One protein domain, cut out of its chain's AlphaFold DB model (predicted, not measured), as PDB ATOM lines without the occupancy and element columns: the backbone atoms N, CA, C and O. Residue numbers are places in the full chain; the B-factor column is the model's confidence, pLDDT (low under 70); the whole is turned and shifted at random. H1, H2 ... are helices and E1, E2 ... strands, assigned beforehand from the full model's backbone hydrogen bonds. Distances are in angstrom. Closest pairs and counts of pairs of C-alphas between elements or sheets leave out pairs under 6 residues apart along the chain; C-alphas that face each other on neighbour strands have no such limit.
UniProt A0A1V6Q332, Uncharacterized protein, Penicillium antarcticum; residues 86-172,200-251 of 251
ATOM      1  N   ILE A  86      42.638  -4.913  20.152       91.75
ATOM      2  CA  ILE A  86      41.828  -5.749  21.048       91.75
ATOM      3  C   ILE A  86      40.484  -6.097  20.394       91.75
ATOM      4  O   ILE A  86      40.093  -7.259  20.394       91.75
ATOM      5  N   ALA A  87      39.797  -5.113  19.809       91.00
ATOM      6  CA  ALA A  87      38.443  -5.285  19.285       91.00
ATOM      7  C   ALA A  87      38.392  -6.165  18.026       91.00
ATOM      8  O   ALA A  87      37.518  -7.019  17.897       91.00
ATOM      9  N   PHE A  88      39.329  -5.972  17.093       89.06
ATOM     10  CA  PHE A  88      39.308  -6.679  15.810       89.06
ATOM     11  C   PHE A  88      40.206  -7.922  15.798       89.06
ATOM     12  O   PHE A  88      39.987  -8.832  14.996       89.06
ATOM     13  N   GLY A  89      41.242  -7.977  16.644       91.19
ATOM     14  CA  GLY A  89      42.245  -9.051  16.664       91.19
ATOM     15  C   GLY A  89      43.105  -9.150  15.395       91.19
ATOM     16  O   GLY A  89      44.068  -9.905  15.359       91.19
ATOM     17  N   ALA A  90      42.790  -8.392  14.344       94.81
ATOM     18  CA  ALA A  90      43.576  -8.281  13.127       94.81
ATOM     19  C   ALA A  90      43.664  -6.810  12.709       94.81
ATOM     20  O   ALA A  90      42.645  -6.147  12.519       94.81
ATOM     21  N   THR A  91      44.883  -6.294  12.562       95.75
ATOM     22  CA  THR A  91      45.133  -4.883  12.225       95.75
ATOM     23  C   THR A  91      46.220  -4.746  11.176       95.75
ATOM     24  O   THR A  91      47.205  -5.483  11.203       95.75
ATOM     25  N   THR A  92      46.083  -3.772  10.283       95.44
ATOM     26  CA  THR A  92      47.102  -3.455   9.280       95.44
ATOM     27  C   THR A  92      48.013  -2.321   9.737       95.44
ATOM     28  O   THR A  92      47.550  -1.377  10.374       95.44
ATOM     29  N   PHE A  93      49.289  -2.364   9.362       94.31
ATOM     30  CA  PHE A  93      50.255  -1.300   9.622       94.31
ATOM     31  C   PHE A  93      51.197  -1.103   8.425       94.31
ATOM     32  O   PHE A  93      51.519  -2.066   7.727       94.31
ATOM     33  N   PRO A  94      51.657   0.126   8.155       94.75
ATOM     34  CA  PRO A  94      52.658   0.362   7.124       94.75
ATOM     35  C   PRO A  94      54.021  -0.170   7.580       94.75
ATOM     36  O   PRO A  94      54.444   0.074   8.710       94.75
ATOM     37  N   PHE A  95      54.733  -0.873   6.699       93.50
ATOM     38  CA  PHE A  95      56.081  -1.367   6.965       93.50
ATOM     39  C   PHE A  95      57.011  -1.043   5.795       93.50
ATOM     40  O   PHE A  95      56.627  -1.154   4.634       93.50
ATOM     41  N   LYS A  96      58.247  -0.638   6.088       92.31
ATOM     42  CA  LYS A  96      59.254  -0.324   5.070       92.31
ATOM     43  C   LYS A  96      60.347  -1.379   5.119       92.31
ATOM     44  O   LYS A  96      60.970  -1.550   6.160       92.31
ATOM     45  N   ASP A  97      60.568  -2.068   4.004       90.12
ATOM     46  CA  ASP A  97      61.630  -3.062   3.880       90.12
ATOM     47  C   ASP A  97      62.999  -2.372   4.069       90.12
ATOM     48  O   ASP A  97      63.306  -1.417   3.338       90.12
ATOM     49  N   PRO A  98      63.800  -2.785   5.069       88.06
ATOM     50  CA  PRO A  98      65.112  -2.201   5.316       88.06
ATOM     51  C   PRO A  98      66.179  -2.691   4.327       88.06
ATOM     52  O   PRO A  98      67.283  -2.152   4.340       88.06
ATOM     53  N   SER A  99      65.892  -3.695   3.487       83.62
ATOM     54  CA  SER A  99      66.892  -4.259   2.579       83.62
ATOM     55  C   SER A  99      67.408  -3.223   1.562       83.62
ATOM     56  O   SER A  99      66.622  -2.461   0.984       83.62
ATOM     57  N   PRO A 100      68.730  -3.188   1.308       78.75
ATOM     58  CA  PRO A 100      69.335  -2.247   0.363       78.75
ATOM     59  C   PRO A 100      68.972  -2.564  -1.095       78.75
ATOM     60  O   PRO A 100      69.052  -1.697  -1.956       78.75
ATOM     61  N   THR A 101      68.539  -3.796  -1.367       77.56
ATOM     62  CA  THR A 101      68.171  -4.303  -2.695       77.56
ATOM     63  C   THR A 101      66.720  -4.009  -3.080       77.56
ATOM     64  O   THR A 101      66.310  -4.299  -4.201       77.56
ATOM     65  N   ALA A 102      65.900  -3.484  -2.164       75.31
ATOM     66  CA  ALA A 102      64.508  -3.181  -2.461       75.31
ATOM     67  C   ALA A 102      64.394  -1.903  -3.305       75.31
ATOM     68  O   ALA A 102      64.664  -0.796  -2.833       75.31
ATOM     69  N   ASN A 103      63.897  -2.050  -4.536       76.38
ATOM     70  CA  ASN A 103      63.540  -0.923  -5.395       76.38
ATOM     71  C   ASN A 103      62.549   0.010  -4.677       76.38
ATOM     72  O   ASN A 103      61.700  -0.445  -3.906       76.38
ATOM     73  N   SER A 104      62.601   1.315  -4.976       73.12
ATOM     74  CA  SER A 104      61.729   2.339  -4.360       73.12
ATOM     75  C   SER A 104      60.240   1.948  -4.392       73.12
ATOM     76  O   SER A 104      59.501   2.161  -3.431       73.12
ATOM     77  N   GLN A 105      59.817   1.258  -5.455       70.56
ATOM     78  CA  GLN A 105      58.446   0.791  -5.642       70.56
ATOM     79  C   GLN A 105      58.074  -0.453  -4.809       70.56
ATOM     80  O   GLN A 105      56.912  -0.615  -4.446       70.56
ATOM     81  N   THR A 106      59.036  -1.320  -4.480       74.62
ATOM     82  CA  THR A 106      58.822  -2.556  -3.697       74.62
ATOM     83  C   THR A 106      59.164  -2.400  -2.217       74.62
ATOM     84  O   THR A 106      58.990  -3.345  -1.449       74.62
ATOM     85  N   LYS A 107      59.650  -1.221  -1.814       86.12
ATOM     86  CA  LYS A 107      60.111  -0.935  -0.452       86.12
ATOM     87  C   LYS A 107      58.972  -0.801   0.560       86.12
ATOM     88  O   LYS A 107      59.159  -1.091   1.737       86.12
ATOM     89  N   ASN A 108      57.795  -0.368   0.112       89.75
ATOM     90  CA  ASN A 108      56.627  -0.204   0.974       89.75
ATOM     91  C   ASN A 108      55.816  -1.503   1.007       89.75
ATOM     92  O   ASN A 108      55.241  -1.920  -0.003       89.75
ATOM     93  N   LEU A 109      55.761  -2.117   2.183       93.12
ATOM     94  CA  LEU A 109      55.020  -3.331   2.482       93.12
ATOM     95  C   LEU A 109      53.806  -2.993   3.356       93.12
ATOM     96  O   LEU A 109      53.838  -2.089   4.193       93.12
ATOM     97  N   LEU A 110      52.725  -3.741   3.164       94.56
ATOM     98  CA  LEU A 110      51.565  -3.707   4.043       94.56
ATOM     99  C   LEU A 110      51.725  -4.811   5.085       94.56
ATOM    100  O   LEU A 110      51.661  -5.994   4.763       94.56
ATOM    101  N   GLY A 111      51.959  -4.425   6.332       96.50
ATOM    102  CA  GLY A 111      51.971  -5.341   7.459       96.50
ATOM    103  C   GLY A 111      50.552  -5.674   7.909       96.50
ATOM    104  O   GLY A 111      49.702  -4.794   8.006       96.50
ATOM    105  N   VAL A 112      50.303  -6.939   8.217       97.00
ATOM    106  CA  VAL A 112      49.124  -7.418   8.935       97.00
ATOM    107  C   VAL A 112      49.612  -8.031  10.234       97.00
ATOM    108  O   VAL A 112      50.531  -8.849  10.240       97.00
ATOM    109  N   ARG A 113      48.999  -7.621  11.336       96.44
ATOM    110  CA  ARG A 113      49.199  -8.170  12.671       96.44
ATOM    111  C   ARG A 113      47.942  -8.926  13.067       96.44
ATOM    112  O   ARG A 113      46.859  -8.352  12.993       96.44
ATOM    113  N   ILE A 114      48.100 -10.167  13.504       96.81
ATOM    114  CA  ILE A 114      47.033 -10.998  14.059       96.81
ATOM    115  C   ILE A 114      47.373 -11.270  15.523       96.81
ATOM    116  O   ILE A 114      48.401 -11.874  15.829       96.81
ATOM    117  N   ASP A 115      46.513 -10.798  16.415       95.38
ATOM    118  CA  ASP A 115      46.562 -11.027  17.851       95.38
ATOM    119  C   ASP A 115      45.537 -12.127  18.200       95.38
ATOM    120  O   ASP A 115      44.370 -12.053  17.810       95.38
ATOM    121  N   VAL A 116      45.975 -13.160  18.924       94.75
ATOM    122  CA  VAL A 116      45.105 -14.234  19.432       94.75
ATOM    123  C   VAL A 116      45.073 -14.137  20.951       94.75
ATOM    124  O   VAL A 116      46.127 -14.076  21.583       94.75
ATOM    125  N   CYS A 117      43.876 -14.073  21.530       91.81
ATOM    126  CA  CYS A 117      43.693 -14.111  22.978       91.81
ATOM    127  C   CYS A 117      43.679 -15.575  23.429       91.81
ATOM    128  O   CYS A 117      42.884 -16.353  22.905       91.81
ATOM    129  N   ALA A 118      44.574 -15.938  24.343       88.38
ATOM    130  CA  ALA A 118      44.633 -17.268  24.937       88.38
ATOM    131  C   ALA A 118      43.637 -17.391  26.103       88.38
ATOM    132  O   ALA A 118      43.157 -16.380  26.632       88.38
ATOM    133  N   ARG A 119      43.371 -18.623  26.557       87.75
ATOM    134  CA  ARG A 119      42.459 -18.915  27.683       87.75
ATOM    135  C   ARG A 119      42.726 -18.099  28.955       87.75
ATOM    136  O   ARG A 119      41.788 -17.715  29.642       87.75
ATOM    137  N   ASN A 120      43.984 -17.775  29.254       86.25
ATOM    138  CA  ASN A 120      44.373 -16.998  30.441       86.25
ATOM    139  C   ASN A 120      44.055 -15.486  30.354       86.25
ATOM    140  O   ASN A 120      44.544 -14.704  31.172       86.25
ATOM    141  N   GLY A 121      43.301 -15.050  29.340       86.81
ATOM    142  CA  GLY A 121      42.948 -13.645  29.118       86.81
ATOM    143  C   GLY A 121      44.117 -12.780  28.643       86.81
ATOM    144  O   GLY A 121      43.993 -11.556  28.566       86.81
ATOM    145  N   ARG A 122      45.266 -13.387  28.325       90.44
ATOM    146  CA  ARG A 122      46.429 -12.695  27.766       90.44
ATOM    147  C   ARG A 122      46.504 -12.940  26.268       90.44
ATOM    148  O   ARG A 122      46.137 -13.993  25.754       90.44
ATOM    149  N   PHE A 123      47.044 -11.962  25.555       92.19
ATOM    150  CA  PHE A 123      47.347 -12.133  24.142       92.19
ATOM    151  C   PHE A 123      48.603 -12.986  23.972       92.19
ATOM    152  O   PHE A 123      49.653 -12.682  24.544       92.19
ATOM    153  N   ALA A 124      48.493 -14.029  23.151       92.69
ATOM    154  CA  ALA A 124      49.631 -14.796  22.678       92.69
ATOM    155  C   ALA A 124      50.567 -13.917  21.833       92.69
ATOM    156  O   ALA A 124      50.247 -12.783  21.453       92.69
ATOM    157  N   LYS A 125      51.749 -14.451  21.504       94.31
ATOM    158  CA  LYS A 125      52.685 -13.760  20.615       94.31
ATOM    159  C   LYS A 125      51.983 -13.441  19.281       94.31
ATOM    160  O   LYS A 125      51.470 -14.362  18.647       94.31
ATOM    161  N   PRO A 126      51.974 -12.171  18.837       95.31
ATOM    162  CA  PRO A 126      51.314 -11.787  17.596       95.31
ATOM    163  C   PRO A 126      51.946 -12.462  16.385       95.31
ATOM    164  O   PRO A 126      53.172 -12.603  16.304       95.31
ATOM    165  N   TYR A 127      51.108 -12.778  15.403       96.88
ATOM    166  CA  TYR A 127      51.544 -13.229  14.089       96.88
ATOM    167  C   TYR A 127      51.595 -12.054  13.126       96.88
ATOM    168  O   TYR A 127      50.687 -11.224  13.085       96.88
ATOM    169  N   TYR A 128      52.658 -11.998  12.335       97.19
ATOM    170  CA  TYR A 128      52.879 -10.950  11.355       97.19
ATOM    171  C   TYR A 128      52.880 -11.523   9.949       97.19
ATOM    172  O   TYR A 128      53.406 -12.609   9.702       97.19
ATOM    173  N   ILE A 129      52.323 -10.750   9.026       96.81
ATOM    174  CA  ILE A 129      52.330 -11.016   7.592       96.81
ATOM    175  C   ILE A 129      52.743  -9.727   6.919       96.81
ATOM    176  O   ILE A 129      52.164  -8.678   7.176       96.81
ATOM    177  N   LEU A 130      53.739  -9.796   6.057       95.81
ATOM    178  CA  LEU A 130      54.167  -8.672   5.249       95.81
ATOM    179  C   LEU A 130      53.705  -8.930   3.826       95.81
ATOM    180  O   LEU A 130      54.100  -9.920   3.214       95.81
ATOM    181  N   LEU A 131      52.863  -8.044   3.313       93.94
ATOM    182  CA  LEU A 131      52.333  -8.100   1.965       93.94
ATOM    183  C   LEU A 131      53.099  -7.113   1.091       93.94
ATOM    184  O   LEU A 131      53.197  -5.923   1.396       93.94
ATOM    185  N   ARG A 132      53.638  -7.609  -0.016       91.38
ATOM    186  CA  ARG A 132      54.214  -6.785  -1.067       91.38
ATOM    187  C   ARG A 132      53.131  -6.426  -2.056       91.38
ATOM    188  O   ARG A 132      52.283  -7.247  -2.394       91.38
ATOM    189  N   SER A 133      53.193  -5.198  -2.545       88.38
ATOM    190  CA  SER A 133      52.366  -4.813  -3.663       88.38
ATOM    191  C   SER A 133      53.105  -4.947  -4.988       88.38
ATOM    192  O   SER A 133      54.184  -4.387  -5.164       88.38
ATOM    193  N   GLU A 134      52.483  -5.650  -5.925       85.00
ATOM    194  CA  GLU A 134      52.957  -5.864  -7.286       85.00
ATOM    195  C   GLU A 134      52.010  -5.153  -8.261       85.00
ATOM    196  O   GLU A 134      50.786  -5.169  -8.094       85.00
ATOM    197  N   ARG A 135      52.562  -4.480  -9.278       80.56
ATOM    198  CA  ARG A 135      51.745  -3.946 -10.374       80.56
ATOM    199  C   ARG A 135      51.495  -5.081 -11.353       80.56
ATOM    200  O   ARG A 135      52.437  -5.617 -11.923       80.56
ATOM    201  N   SER A 136      50.231  -5.436 -11.543       70.94
ATOM    202  CA  SER A 136      49.828  -6.385 -12.572       70.94
ATOM    203  C   SER A 136      49.397  -5.610 -13.808       70.94
ATOM    204  O   SER A 136      48.416  -4.861 -13.770       70.94
ATOM    205  N   HIS A 137      50.151  -5.782 -14.892       63.12
ATOM    206  CA  HIS A 137      49.766  -5.305 -16.211       63.12
ATOM    207  C   HIS A 137      48.981  -6.421 -16.901       63.12
ATOM    208  O   HIS A 137      49.523  -7.490 -17.170       63.12
ATOM    209  N   VAL A 138      47.690  -6.202 -17.129       65.06
ATOM    210  CA  VAL A 138      46.867  -7.086 -17.960       65.06
ATOM    211  C   VAL A 138      46.701  -6.360 -19.285       65.06
ATOM    212  O   VAL A 138      46.261  -5.213 -19.283       65.06
ATOM    213  N   ALA A 139      47.102  -6.988 -20.393       53.78
ATOM    214  CA  ALA A 139      47.030  -6.384 -21.722       53.78
ATOM    215  C   ALA A 139      45.627  -5.796 -21.971       53.78
ATOM    216  O   ALA A 139      44.627  -6.506 -21.881       53.78
ATOM    217  N   GLY A 140      45.561  -4.482 -22.208       58.59
ATOM    218  CA  GLY A 140      44.310  -3.755 -22.456       58.59
ATOM    219  C   GLY A 140      43.567  -3.216 -21.224       58.59
ATOM    220  O   GLY A 140      42.473  -2.683 -21.389       58.59
ATOM    221  N   LYS A 141      44.111  -3.314 -19.999       59.69
ATOM    222  CA  LYS A 141      43.494  -2.728 -18.793       59.69
ATOM    223  C   LYS A 141      44.512  -1.986 -17.926       59.69
ATOM    224  O   LYS A 141      45.667  -2.394 -17.831       59.69
ATOM    225  N   GLU A 142      44.062  -0.911 -17.278       64.06
ATOM    226  CA  GLU A 142      44.876  -0.093 -16.373       64.06
ATOM    227  C   GLU A 142      45.597  -0.955 -15.321       64.06
ATOM    228  O   GLU A 142      45.049  -1.946 -14.824       64.06
ATOM    229  N   SER A 143      46.848  -0.603 -15.001       66.25
ATOM    230  CA  SER A 143      47.693  -1.401 -14.110       66.25
ATOM    231  C   SER A 143      47.045  -1.526 -12.729       66.25
ATOM    232  O   SER A 143      46.969  -0.553 -11.978       66.25
ATOM    233  N   THR A 144      46.595  -2.729 -12.369       75.62
ATOM    234  CA  THR A 144      45.960  -2.958 -11.066       75.62
ATOM    235  C   THR A 144      47.010  -3.336 -10.034       75.62
ATOM    236  O   THR A 144      47.891  -4.170 -10.266       75.62
ATOM    237  N   ARG A 145      46.925  -2.694  -8.869       80.06
ATOM    238  CA  ARG A 145      47.800  -2.959  -7.733       80.06
ATOM    239  C   ARG A 145      47.334  -4.243  -7.044       80.06
ATOM    240  O   ARG A 145      46.238  -4.277  -6.495       80.06
ATOM    241  N   ARG A 146      48.152  -5.293  -7.088       86.62
ATOM    242  CA  ARG A 146      47.884  -6.588  -6.450       86.62
ATOM    243  C   ARG A 146      48.772  -6.782  -5.230       86.62
ATOM    244  O   ARG A 146      49.860  -6.215  -5.160       86.62
ATOM    245  N   LEU A 147      48.295  -7.545  -4.258       89.56
ATOM    246  CA  LEU A 147      49.022  -7.911  -3.047       89.56
ATOM    247  C   LEU A 147      49.507  -9.358  -3.138       89.56
ATOM    248  O   LEU A 147      48.801 -10.217  -3.668       89.56
ATOM    249  N   ARG A 148      50.705  -9.595  -2.603       90.31
ATOM    250  CA  ARG A 148      51.373 -10.894  -2.507       90.31
ATOM    251  C   ARG A 148      51.996 -11.052  -1.126       90.31
ATOM    252  O   ARG A 148      52.504 -10.076  -0.573       90.31
ATOM    253  N   VAL A 149      52.015 -12.261  -0.577       93.81
ATOM    254  CA  VAL A 149      52.723 -12.539   0.675       93.81
ATOM    255  C   VAL A 149      54.236 -12.482   0.437       93.81
ATOM    256  O   VAL A 149      54.779 -13.166  -0.425       93.81
ATOM    257  N   HIS A 150      54.928 -11.625   1.189       91.94
ATOM    258  CA  HIS A 150      56.385 -11.510   1.163       91.94
ATOM    259  C   HIS A 150      57.034 -12.360   2.256       91.94
ATOM    260  O   HIS A 150      57.930 -13.149   1.974       91.94
ATOM    261  N   ARG A 151      56.592 -12.185   3.506       93.38
ATOM    262  CA  ARG A 151      57.079 -12.929   4.679       93.38
ATOM    263  C   ARG A 151      55.953 -13.094   5.690       93.38
ATOM    264  O   ARG A 151      55.078 -12.234   5.771       93.38
ATOM    265  N   HIS A 152      55.997 -14.155   6.489       96.31
ATOM    266  CA  HIS A 152      55.068 -14.351   7.596       96.31
ATOM    267  C   HIS A 152      55.720 -15.071   8.774       96.31
ATOM    268  O   HIS A 152      56.732 -15.746   8.616       96.31
ATOM    269  N   THR A 153      55.109 -14.953   9.953       96.81
ATOM    270  CA  THR A 153      55.506 -15.689  11.168       96.81
ATOM    271  C   THR A 153      54.522 -16.803  11.537       96.81
ATOM    272  O   THR A 153      54.543 -17.300  12.659       96.81
ATOM    273  N   ILE A 154      53.611 -17.151  10.626       95.44
ATOM    274  CA  ILE A 154      52.600 -18.203  10.810       95.44
ATOM    275  C   ILE A 154      53.284 -19.583  10.830       95.44
ATOM    276  O   ILE A 154      54.181 -19.797  10.009       95.44
ATOM    277  N   PRO A 155      52.871 -20.510  11.716       94.31
ATOM    278  CA  PRO A 155      53.390 -21.876  11.742       94.31
ATOM    279  C   PRO A 155      53.207 -22.619  10.408       94.31
ATOM    280  O   PRO A 155      52.185 -22.464   9.743       94.31
ATOM    281  N   SER A 156      54.171 -23.465  10.039       91.56
ATOM    282  CA  SER A 156      54.228 -24.135   8.726       91.56
ATOM    283  C   SER A 156      53.067 -25.092   8.437       91.56
ATOM    284  O   SER A 156      52.740 -25.311   7.272       91.56
ATOM    285  N   PHE A 157      52.422 -25.645   9.468       91.88
ATOM    286  CA  PHE A 157      51.264 -26.530   9.301       91.88
ATOM    287  C   PHE A 157      50.016 -25.787   8.795       91.88
ATOM    288  O   PHE A 157      49.124 -26.409   8.222       91.88
ATOM    289  N   ILE A 158      49.955 -24.458   8.952       94.19
ATOM    290  CA  ILE A 158      48.935 -23.624   8.313       94.19
ATOM    291  C   ILE A 158      49.467 -23.220   6.940       94.19
ATOM    292  O   ILE A 158      50.405 -22.430   6.813       94.19
ATOM    293  N   SER A 159      48.861 -23.758   5.883       93.06
ATOM    294  CA  SER A 159      49.334 -23.527   4.519       93.06
ATOM    295  C   SER A 159      48.936 -22.142   3.999       93.06
ATOM    296  O   SER A 159      47.905 -21.958   3.350       93.06
ATOM    297  N   VAL A 160      49.802 -21.157   4.244       93.75
ATOM    298  CA  VAL A 160      49.629 -19.777   3.761       93.75
ATOM    299  C   VAL A 160      49.590 -19.717   2.234       93.75
ATOM    300  O   VAL A 160      48.791 -18.970   1.682       93.75
ATOM    301  N   ALA A 161      50.380 -20.547   1.549       91.56
ATOM    302  CA  ALA A 161      50.411 -20.609   0.087       91.56
ATOM    303  C   ALA A 161      49.057 -21.030  -0.518       91.56
ATOM    304  O   ALA A 161      48.629 -20.469  -1.526       91.56
ATOM    305  N   LYS A 162      48.347 -21.976   0.118       92.31
ATOM    306  CA  LYS A 162      46.995 -22.373  -0.310       92.31
ATOM    307  C   LYS A 162      46.006 -21.220  -0.137       92.31
ATOM    308  O   LYS A 162      45.248 -20.926  -1.057       92.31
ATOM    309  N   LEU A 163      46.049 -20.534   1.007       92.00
ATOM    310  CA  LEU A 163      45.198 -19.367   1.266       92.00
ATOM    311  C   LEU A 163      45.510 -18.210   0.303       92.00
ATOM    312  O   LEU A 163      44.597 -17.566  -0.209       92.00
ATOM    313  N   GLU A 164      46.783 -17.974   0.001       92.00
ATOM    314  CA  GLU A 164      47.216 -16.970  -0.971       92.00
ATOM    315  C   GLU A 164      46.679 -17.285  -2.373       92.00
ATOM    316  O   GLU A 164      46.113 -16.408  -3.021       92.00
ATOM    317  N   ALA A 165      46.766 -18.539  -2.828       88.75
ATOM    318  CA  ALA A 165      46.255 -18.940  -4.137       88.75
ATOM    319  C   ALA A 165      44.731 -18.748  -4.277       88.75
ATOM    320  O   ALA A 165      44.247 -18.422  -5.365       88.75
ATOM    321  N   VAL A 166      43.980 -18.932  -3.186       90.81
ATOM    322  CA  VAL A 166      42.516 -18.795  -3.162       90.81
ATOM    323  C   VAL A 166      42.080 -17.329  -3.095       90.81
ATOM    324  O   VAL A 166      41.228 -16.913  -3.883       90.81
ATOM    325  N   TYR A 167      42.654 -16.546  -2.175       90.19
ATOM    326  CA  TYR A 167      42.177 -15.195  -1.843       90.19
ATOM    327  C   TYR A 167      42.982 -14.061  -2.491       90.19
ATOM    328  O   TYR A 167      42.447 -12.974  -2.723       90.19
ATOM    329  N   LEU A 168      44.247 -14.311  -2.837       89.19
ATOM    330  CA  LEU A 168      45.143 -13.370  -3.516       89.19
ATOM    331  C   LEU A 168      45.595 -13.921  -4.887       89.19
ATOM    332  O   LEU A 168      46.795 -14.009  -5.160       89.19
ATOM    333  N   PRO A 169      44.663 -14.266  -5.799       82.44
ATOM    334  CA  PRO A 169      45.004 -14.921  -7.055       82.44
ATOM    335  C   PRO A 169      45.937 -14.072  -7.932       82.44
ATOM    336  O   PRO A 169      45.722 -12.873  -8.176       82.44
ATOM    337  N   ARG A 170      46.976 -14.734  -8.449       76.38
ATOM    338  CA  ARG A 170      47.936 -14.164  -9.401       76.38
ATOM    339  C   ARG A 170      47.272 -13.919 -10.756       76.38
ATOM    340  O   ARG A 170      46.458 -14.719 -11.216       76.38
ATOM    341  N   ALA A 171      47.628 -12.816 -11.412       64.88
ATOM    342  CA  ALA A 171      47.282 -12.640 -12.817       64.88
ATOM    343  C   ALA A 171      48.119 -13.628 -13.632       64.88
ATOM    344  O   ALA A 171      49.343 -13.532 -13.646       64.88
ATOM    345  N   ARG A 172      47.473 -14.580 -14.303       57.34
ATOM    346  CA  ARG A 172      48.125 -15.360 -15.356       57.34
ATOM    347  C   ARG A 172      48.233 -14.438 -16.573       57.34
ATOM    348  O   ARG A 172      47.232 -14.228 -17.247       57.34
ATOM    349  N   GLN A 200      40.976  -9.683  -5.836       87.31
ATOM    350  CA  GLN A 200      41.697 -10.054  -4.623       87.31
ATOM    351  C   GLN A 200      40.885  -9.619  -3.405       87.31
ATOM    352  O   GLN A 200      40.416  -8.481  -3.361       87.31
ATOM    353  N   ASP A 201      40.754 -10.509  -2.426       90.19
ATOM    354  CA  ASP A 201      40.071 -10.219  -1.169       90.19
ATOM    355  C   ASP A 201      41.025 -10.434   0.006       90.19
ATOM    356  O   ASP A 201      41.188 -11.534   0.540       90.19
ATOM    357  N   LEU A 202      41.669  -9.338   0.412       91.56
ATOM    358  CA  LEU A 202      42.546  -9.332   1.576       91.56
ATOM    359  C   LEU A 202      41.770  -9.607   2.871       91.56
ATOM    360  O   LEU A 202      42.299 -10.244   3.780       91.56
ATOM    361  N   SER A 203      40.529  -9.131   2.968       92.06
ATOM    362  CA  SER A 203      39.735  -9.275   4.186       92.06
ATOM    363  C   SER A 203      39.375 -10.739   4.430       92.06
ATOM    364  O   SER A 203      39.550 -11.237   5.543       92.06
ATOM    365  N   ALA A 204      38.990 -11.465   3.376       93.25
ATOM    366  CA  ALA A 204      38.738 -12.897   3.448       93.25
ATOM    367  C   ALA A 204      40.016 -13.696   3.731       93.25
ATOM    368  O   ALA A 204      39.982 -14.579   4.586       93.25
ATOM    369  N   PHE A 205      41.145 -13.340   3.103       94.94
ATOM    370  CA  PHE A 205      42.443 -13.959   3.394       94.94
ATOM    371  C   PHE A 205      42.801 -13.868   4.885       94.94
ATOM    372  O   PHE A 205      43.091 -14.878   5.526       94.94
ATOM    373  N   VAL A 206      42.753 -12.658   5.452       95.25
ATOM    374  CA  VAL A 206      43.094 -12.425   6.863       95.25
ATOM    375  C   VAL A 206      42.084 -13.099   7.789       95.25
ATOM    376  O   VAL A 206      42.472 -13.640   8.822       95.25
ATOM    377  N   ARG A 207      40.799 -13.108   7.418       95.00
ATOM    378  CA  ARG A 207      39.732 -13.745   8.197       95.00
ATOM    379  C   ARG A 207      39.920 -15.255   8.311       95.00
ATOM    380  O   ARG A 207      39.874 -15.763   9.429       95.00
ATOM    381  N   GLU A 208      40.157 -15.954   7.202       95.38
ATOM    382  CA  GLU A 208      40.396 -17.403   7.247       95.38
ATOM    383  C   GLU A 208      41.697 -17.734   7.964       95.38
ATOM    384  O   GLU A 208      41.739 -18.630   8.799       95.38
ATOM    385  N   LEU A 209      42.753 -16.962   7.725       95.50
ATOM    386  CA  LEU A 209      44.003 -17.197   8.425       95.50
ATOM    387  C   LEU A 209      43.865 -17.006   9.943       95.50
ATOM    388  O   LEU A 209      44.399 -17.793  10.725       95.50
ATOM    389  N   ARG A 210      43.135 -15.972  10.376       95.00
ATOM    390  CA  ARG A 210      42.822 -15.766  11.792       95.00
ATOM    391  C   ARG A 210      42.018 -16.939  12.339       95.00
ATOM    392  O   ARG A 210      42.302 -17.388  13.442       95.00
ATOM    393  N   ARG A 211      41.041 -17.439  11.582       95.00
ATOM    394  CA  ARG A 211      40.235 -18.600  11.968       95.00
ATOM    395  C   ARG A 211      41.105 -19.838  12.189       95.00
ATOM    396  O   ARG A 211      40.954 -20.470  13.225       95.00
ATOM    397  N   GLU A 212      42.033 -20.136  11.282       95.12
ATOM    398  CA  GLU A 212      42.979 -21.256  11.422       95.12
ATOM    399  C   GLU A 212      43.875 -21.105  12.659       95.12
ATOM    400  O   GLU A 212      44.037 -22.045  13.439       95.12
ATOM    401  N   LEU A 213      44.414 -19.903  12.889       95.12
ATOM    402  CA  LEU A 213      45.235 -19.613  14.068       95.12
ATOM    403  C   LEU A 213      44.444 -19.765  15.371       95.12
ATOM    404  O   LEU A 213      44.923 -20.406  16.302       95.12
ATOM    405  N   VAL A 214      43.236 -19.206  15.436       94.44
ATOM    406  CA  VAL A 214      42.360 -19.318  16.611       94.44
ATOM    407  C   VAL A 214      41.960 -20.774  16.839       94.44
ATOM    408  O   VAL A 214      42.047 -21.250  17.962       94.44
ATOM    409  N   ALA A 215      41.590 -21.514  15.793       94.62
ATOM    410  CA  ALA A 215      41.234 -22.928  15.905       94.62
ATOM    411  C   ALA A 215      42.411 -23.795  16.377       94.62
ATOM    412  O   ALA A 215      42.215 -24.791  17.071       94.62
ATOM    413  N   TRP A 216      43.642 -23.448  16.001       94.19
ATOM    414  CA  TRP A 216      44.830 -24.100  16.538       94.19
ATOM    415  C   TRP A 216      45.045 -23.775  18.022       94.19
ATOM    416  O   TRP A 216      45.169 -24.709  18.809       94.19
ATOM    417  N   HIS A 217      45.003 -22.498  18.417       94.19
ATOM    418  CA  HIS A 217      45.130 -22.093  19.827       94.19
ATOM    419  C   HIS A 217      44.053 -22.731  20.708       94.19
ATOM    420  O   HIS A 217      44.381 -23.303  21.736       94.19
ATOM    421  N   MET A 218      42.795 -22.759  20.262       93.19
ATOM    422  CA  MET A 218      41.702 -23.417  20.992       93.19
ATOM    423  C   MET A 218      41.935 -24.920  21.192       93.19
ATOM    424  O   MET A 218      41.550 -25.467  22.221       93.19
ATOM    425  N   ARG A 219      42.557 -25.607  20.223       94.12
ATOM    426  CA  ARG A 219      42.903 -27.032  20.363       94.12
ATOM    427  C   ARG A 219      44.030 -27.245  21.368       94.12
ATOM    428  O   ARG A 219      43.955 -28.191  22.141       94.12
ATOM    429  N   VAL A 220      45.050 -26.386  21.350       92.12
ATOM    430  CA  VAL A 220      46.139 -26.421  22.338       92.12
ATOM    431  C   VAL A 220      45.578 -26.150  23.734       92.12
ATOM    432  O   VAL A 220      45.768 -26.970  24.623       92.12
ATOM    433  N   ASP A 221      44.773 -25.098  23.880       91.75
ATOM    434  CA  ASP A 221      44.134 -24.731  25.145       91.75
ATOM    435  C   ASP A 221      43.225 -25.850  25.685       91.75
ATOM    436  O   ASP A 221      43.187 -26.079  26.891       91.75
ATOM    437  N   ALA A 222      42.508 -26.573  24.814       92.44
ATOM    438  CA  ALA A 222      41.689 -27.718  25.217       92.44
ATOM    439  C   ALA A 222      42.535 -28.902  25.713       92.44
ATOM    440  O   ALA A 222      42.170 -29.548  26.691       92.44
ATOM    441  N   ILE A 223      43.667 -29.183  25.062       92.12
ATOM    442  CA  ILE A 223      44.602 -30.225  25.508       92.12
ATOM    443  C   ILE A 223      45.210 -29.843  26.858       92.12
ATOM    444  O   ILE A 223      45.296 -30.689  27.744       92.12
ATOM    445  N   ASP A 224      45.601 -28.584  27.028       89.50
ATOM    446  CA  ASP A 224      46.180 -28.104  28.280       89.50
ATOM    447  C   ASP A 224      45.147 -28.123  29.416       89.50
ATOM    448  O   ASP A 224      45.468 -28.564  30.513       89.50
ATOM    449  N   LEU A 225      43.882 -27.788  29.140       89.25
ATOM    450  CA  LEU A 225      42.792 -27.945  30.108       89.25
ATOM    451  C   LEU A 225      42.608 -29.409  30.539       89.25
ATOM    452  O   LEU A 225      42.449 -29.689  31.723       89.25
ATOM    453  N   LEU A 226      42.645 -30.357  29.599       91.19
ATOM    454  CA  LEU A 226      42.541 -31.781  29.932       91.19
ATOM    455  C   LEU A 226      43.742 -32.261  30.754       91.19
ATOM    456  O   LEU A 226      43.583 -33.075  31.657       91.19
ATOM    457  N   ARG A 227      44.942 -31.749  30.472       89.31
ATOM    458  CA  ARG A 227      46.145 -32.052  31.258       89.31
ATOM    459  C   ARG A 227      46.061 -31.507  32.681       89.31
ATOM    460  O   ARG A 227      46.472 -32.210  33.599       89.31
ATOM    461  N   GLU A 228      45.509 -30.306  32.849       87.50
ATOM    462  CA  GLU A 228      45.201 -29.728  34.163       87.50
ATOM    463  C   GLU A 228      44.205 -30.614  34.922       87.50
ATOM    464  O   GLU A 228      44.422 -30.931  36.087       87.50
ATOM    465  N   TRP A 229      43.145 -31.076  34.253       88.19
ATOM    466  CA  TRP A 229      42.118 -31.924  34.873       88.19
ATOM    467  C   TRP A 229      42.651 -33.284  35.326       88.19
ATOM    468  O   TRP A 229      42.224 -33.793  36.355       88.19
ATOM    469  N   VAL A 230      43.584 -33.871  34.574       88.81
ATOM    470  CA  VAL A 230      44.225 -35.154  34.920       88.81
ATOM    471  C   VAL A 230      45.369 -34.963  35.935       88.81
ATOM    472  O   VAL A 230      45.984 -35.934  36.359       88.81
ATOM    473  N   GLY A 231      45.673 -33.726  36.349       82.44
ATOM    474  CA  GLY A 231      46.739 -33.439  37.315       82.44
ATOM    475  C   GLY A 231      48.155 -33.628  36.758       82.44
ATOM    476  O   GLY A 231      49.108 -33.742  37.520       82.44
ATOM    477  N   LEU A 232      48.315 -33.663  35.430       75.75
ATOM    478  CA  LEU A 232      49.628 -33.786  34.781       75.75
ATOM    479  C   LEU A 232      50.384 -32.454  34.744       75.75
ATOM    480  O   LEU A 232      51.600 -32.423  34.540       75.75
ATOM    481  N   VAL A 233      49.650 -31.348  34.845       75.50
ATOM    482  CA  VAL A 233      50.160 -29.997  34.644       75.50
ATOM    483  C   VAL A 233      49.473 -29.052  35.630       75.50
ATOM    484  O   VAL A 233      48.266 -29.158  35.841       75.50
ATOM    485  N   ASP A 234      50.231 -28.145  36.245       66.88
ATOM    486  CA  ASP A 234      49.674 -27.106  37.116       66.88
ATOM    487  C   ASP A 234      48.930 -26.014  36.317       66.88
ATOM    488  O   ASP A 234      49.006 -25.939  35.088       66.88
ATOM    489  N   SER A 235      48.223 -25.115  37.009       63.44
ATOM    490  CA  SER A 235      47.491 -23.994  36.389       63.44
ATOM    491  C   SER A 235      48.383 -22.988  35.640       63.44
ATOM    492  O   SER A 235      47.876 -22.060  35.001       63.44
ATOM    493  N   GLU A 236      49.708 -23.153  35.703       65.12
ATOM    494  CA  GLU A 236      50.698 -22.356  34.985       65.12
ATOM    495  C   GLU A 236      51.358 -23.104  33.814       65.12
ATOM    496  O   GLU A 236      52.225 -22.535  33.142       65.12
ATOM    497  N   GLY A 237      50.940 -24.336  33.509       62.09
ATOM    498  CA  GLY A 237      51.471 -25.097  32.381       62.09
ATOM    499  C   GLY A 237      52.760 -25.874  32.682       62.09
ATOM    500  O   GLY A 237      53.423 -26.332  31.747       62.09
ATOM    501  N   ARG A 238      53.157 -26.019  33.951       69.94
ATOM    502  CA  ARG A 238      54.349 -26.778  34.362       69.94
ATOM    503  C   ARG A 238      53.981 -28.237  34.591       69.94
ATOM    504  O   ARG A 238      53.002 -28.539  35.265       69.94
ATOM    505  N   VAL A 239      54.783 -29.140  34.033       68.62
ATOM    506  CA  VAL A 239      54.598 -30.587  34.196       68.62
ATOM    507  C   VAL A 239      54.852 -30.959  35.655       68.62
ATOM    508  O   VAL A 239      55.939 -30.693  36.170       68.62
ATOM    509  N   ILE A 240      53.862 -31.570  36.301       62.06
ATOM    510  CA  ILE A 240      54.007 -32.122  37.648       62.06
ATOM    511  C   ILE A 240      54.699 -33.489  37.499       62.06
ATOM    512  O   ILE A 240      54.260 -34.295  36.673       62.06
ATOM    513  N   PRO A 241      55.809 -33.758  38.216       63.09
ATOM    514  CA  PRO A 241      56.454 -35.066  38.196       63.09
ATOM    515  C   PRO A 241      55.461 -36.166  38.580       63.09
ATOM    516  O   PRO A 241      54.669 -36.002  39.504       63.09
ATOM    517  N   SER A 242      55.528 -37.305  37.893       59.78
ATOM    518  CA  SER A 242      54.611 -38.445  38.041       59.78
ATOM    519  C   SER A 242      54.515 -39.017  39.464       59.78
ATOM    520  O   SER A 242      53.629 -39.823  39.723       59.78
ATOM    521  N   GLU A 243      55.427 -38.640  40.362       60.41
ATOM    522  CA  GLU A 243      55.474 -39.088  41.757       60.41
ATOM    523  C   GLU A 243      54.415 -38.407  42.648       60.41
ATOM    524  O   GLU A 243      54.032 -38.991  43.657       60.41
ATOM    525  N   ASP A 244      53.877 -37.245  42.246       55.62
ATOM    526  CA  ASP A 244      52.873 -36.477  43.011       55.62
ATOM    527  C   ASP A 244      51.438 -36.592  42.448       55.62
ATOM    528  O   ASP A 244      50.510 -35.932  42.927       55.62
ATOM    529  N   VAL A 245      51.220 -37.421  41.421       55.28
ATOM    530  CA  VAL A 245      49.887 -37.632  40.836       55.28
ATOM    531  C   VAL A 245      49.074 -38.535  41.768       55.28
ATOM    532  O   VAL A 245      49.191 -39.760  41.734       55.28
ATOM    533  N   SER A 246      48.255 -37.921  42.626       58.69
ATOM    534  CA  SER A 246      47.294 -38.639  43.470       58.69
ATOM    535  C   SER A 246      46.298 -39.419  42.590       58.69
ATOM    536  O   SER A 246      45.738 -38.833  41.661       58.69
ATOM    537  N   PRO A 247      46.055 -40.718  42.851       58.19
ATOM    538  CA  PRO A 247      45.274 -41.586  41.967       58.19
ATOM    539  C   PRO A 247      43.753 -41.363  42.013       58.19
ATOM    540  O   PRO A 247      43.037 -41.993  41.234       58.19
ATOM    541  N   ASP A 248      43.247 -40.482  42.879       52.25
ATOM    542  CA  ASP A 248      41.808 -40.368  43.113       52.25
ATOM    543  C   ASP A 248      41.193 -39.118  42.457       52.25
ATOM    544  O   ASP A 248      41.669 -37.998  42.680       52.25
ATOM    545  N   PRO A 249      40.106 -39.266  41.673       47.91
ATOM    546  CA  PRO A 249      39.389 -38.131  41.114       47.91
ATOM    547  C   PRO A 249      38.645 -37.377  42.223       47.91
ATOM    548  O   PRO A 249      37.869 -37.960  42.981       47.91
ATOM    549  N   ILE A 250      38.851 -36.060  42.290       48.06
ATOM    550  CA  ILE A 250      38.039 -35.164  43.119       48.06
ATOM    551  C   ILE A 250      36.663 -35.046  42.444       48.06
ATOM    552  O   ILE A 250      36.553 -34.467  41.362       48.06
ATOM    553  N   VAL A 251      35.654 -35.659  43.071       43.28
ATOM    554  CA  VAL A 251      34.222 -35.574  42.720       43.28
ATOM    555  C   VAL A 251      33.645 -34.227  43.137       43.28
ATOM    556  O   VAL A 251      33.956 -33.785  44.267       43.28
TER     557      VAL A 251
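AT A GLANCE: This is residues 86 to 172 and 200 to 251 of the 251 residues of an uncharacterized protein of Penicillium antarcticum (UniProt A0A1V6Q332). This is a long rod: a strongly twisted sheet of four strands fills one part of it, and one long helix, H2, packs on the sheet with residues 202 to 214 and then runs on past it like an arm. The E3 and E4 hairpin reaches toward one end of the rod, a tail of residues 230 to 251 with no named element makes the other end, and the short helix H1 packs beside the beginning of H2. The printed part has 139 residues with four named strands and two named helices, in the order E1 E2 E3 E4 H1 H2; the sheet's order is E1 - E2 - E3 - E4, all antiparallel, and the class is mixed, helices and strands. The whole is only just loose, close to extended, with a radius of gyration of the C-alphas of 21.1 A and spans of 75 by 30 by 27 A.

HOW THE PARTS SIT: Start with E1, residues 90 to 96, and E2, residues 108 to 114: they form a hairpin, antiparallel at 152 degrees, and you will find N 93 and O 111 at 2.8 A, within hydrogen-bond range. Next comes E3, residues 127 to 138, which forms a hairpin with E2, antiparallel at 138 degrees; look at N 112 and O 129, 2.8 A. E4, residues 141 to 152, closes a meander, each strand the antiparallel neighbour of the one before; E3 and E4 form a hairpin at 156 degrees, with N 134 and O 146 at 2.8 A and N 148 and O 132 at 2.8 A. E1 and E4 are the edge strands, and they are apart. From edge to edge the strands' lines turn by 80 degrees, and the sheet is strongly twisted. H1, residues 160 to 167, is on the sheet; its closest C-alphas to E4 are those of Val 149 and Glu 164, 7.3 A. H2, residues 202 to 229, is on the sheet at a height over the sheet of 12.0 A. It lies over E2, on which 5 of its C-alphas fall, and only just not over E3, on which 2 fall. On the local plane it stands at 29 degrees to E2, only just along the strands. The closest C-alphas of E2 and H2 are those of Ile 114 and Arg 210, 6.8 A. H1 and H2 form two layers with the sheet, helices on one face of it. They touch, H2 with residues 202 to 209 alone, at a steep tilt of 43 degrees, opposite ways; their closest C-alphas are those of Tyr 167 and Phe 205, 5.4 A. In both helices every O i to N i+4 pair is within hydrogen-bond range.

IN THESE COORDINATES: Find C-alpha 90 at (43.576, -8.281, 13.127), where E1 begins; it runs 19.3 A to C-alpha 96, and E2 covers 19.5 A from 108 to 114. E3 runs 33.0 A from 127 to 138, and E4 comes back over 31.1 A from C-alpha 141 at (43.494, -2.728, -18.793) to 152. H1 spans 10.4 A from 160 to 167. H2 begins at C-alpha 202 and runs 40.2 A to C-alpha 229 at (42.118, -31.924, 34.873).

THE WHOLE: The two C-alphas farthest apart are those of Gly 140 and Asp 248, 75.1 A. Residues 173 to 199 are not printed, and C-alphas 172 and 200 are 13.6 A apart across the cut, which falls in the link from H1 to H2. The links E1 to E2, with 11 residues, and E2 to E3, with 12, are long; E3 to E4 is tight and E4 to H1 is short. The C-alphas of residues 230 to 251 lie 23 to 40 A from the mean of all C-alphas, and residue 251 is the chain's last. The mean pLDDT of the printed part is 84.2; the model's confidence is under 70 at residues 137 to 143, 171 to 172 and 234 to 251.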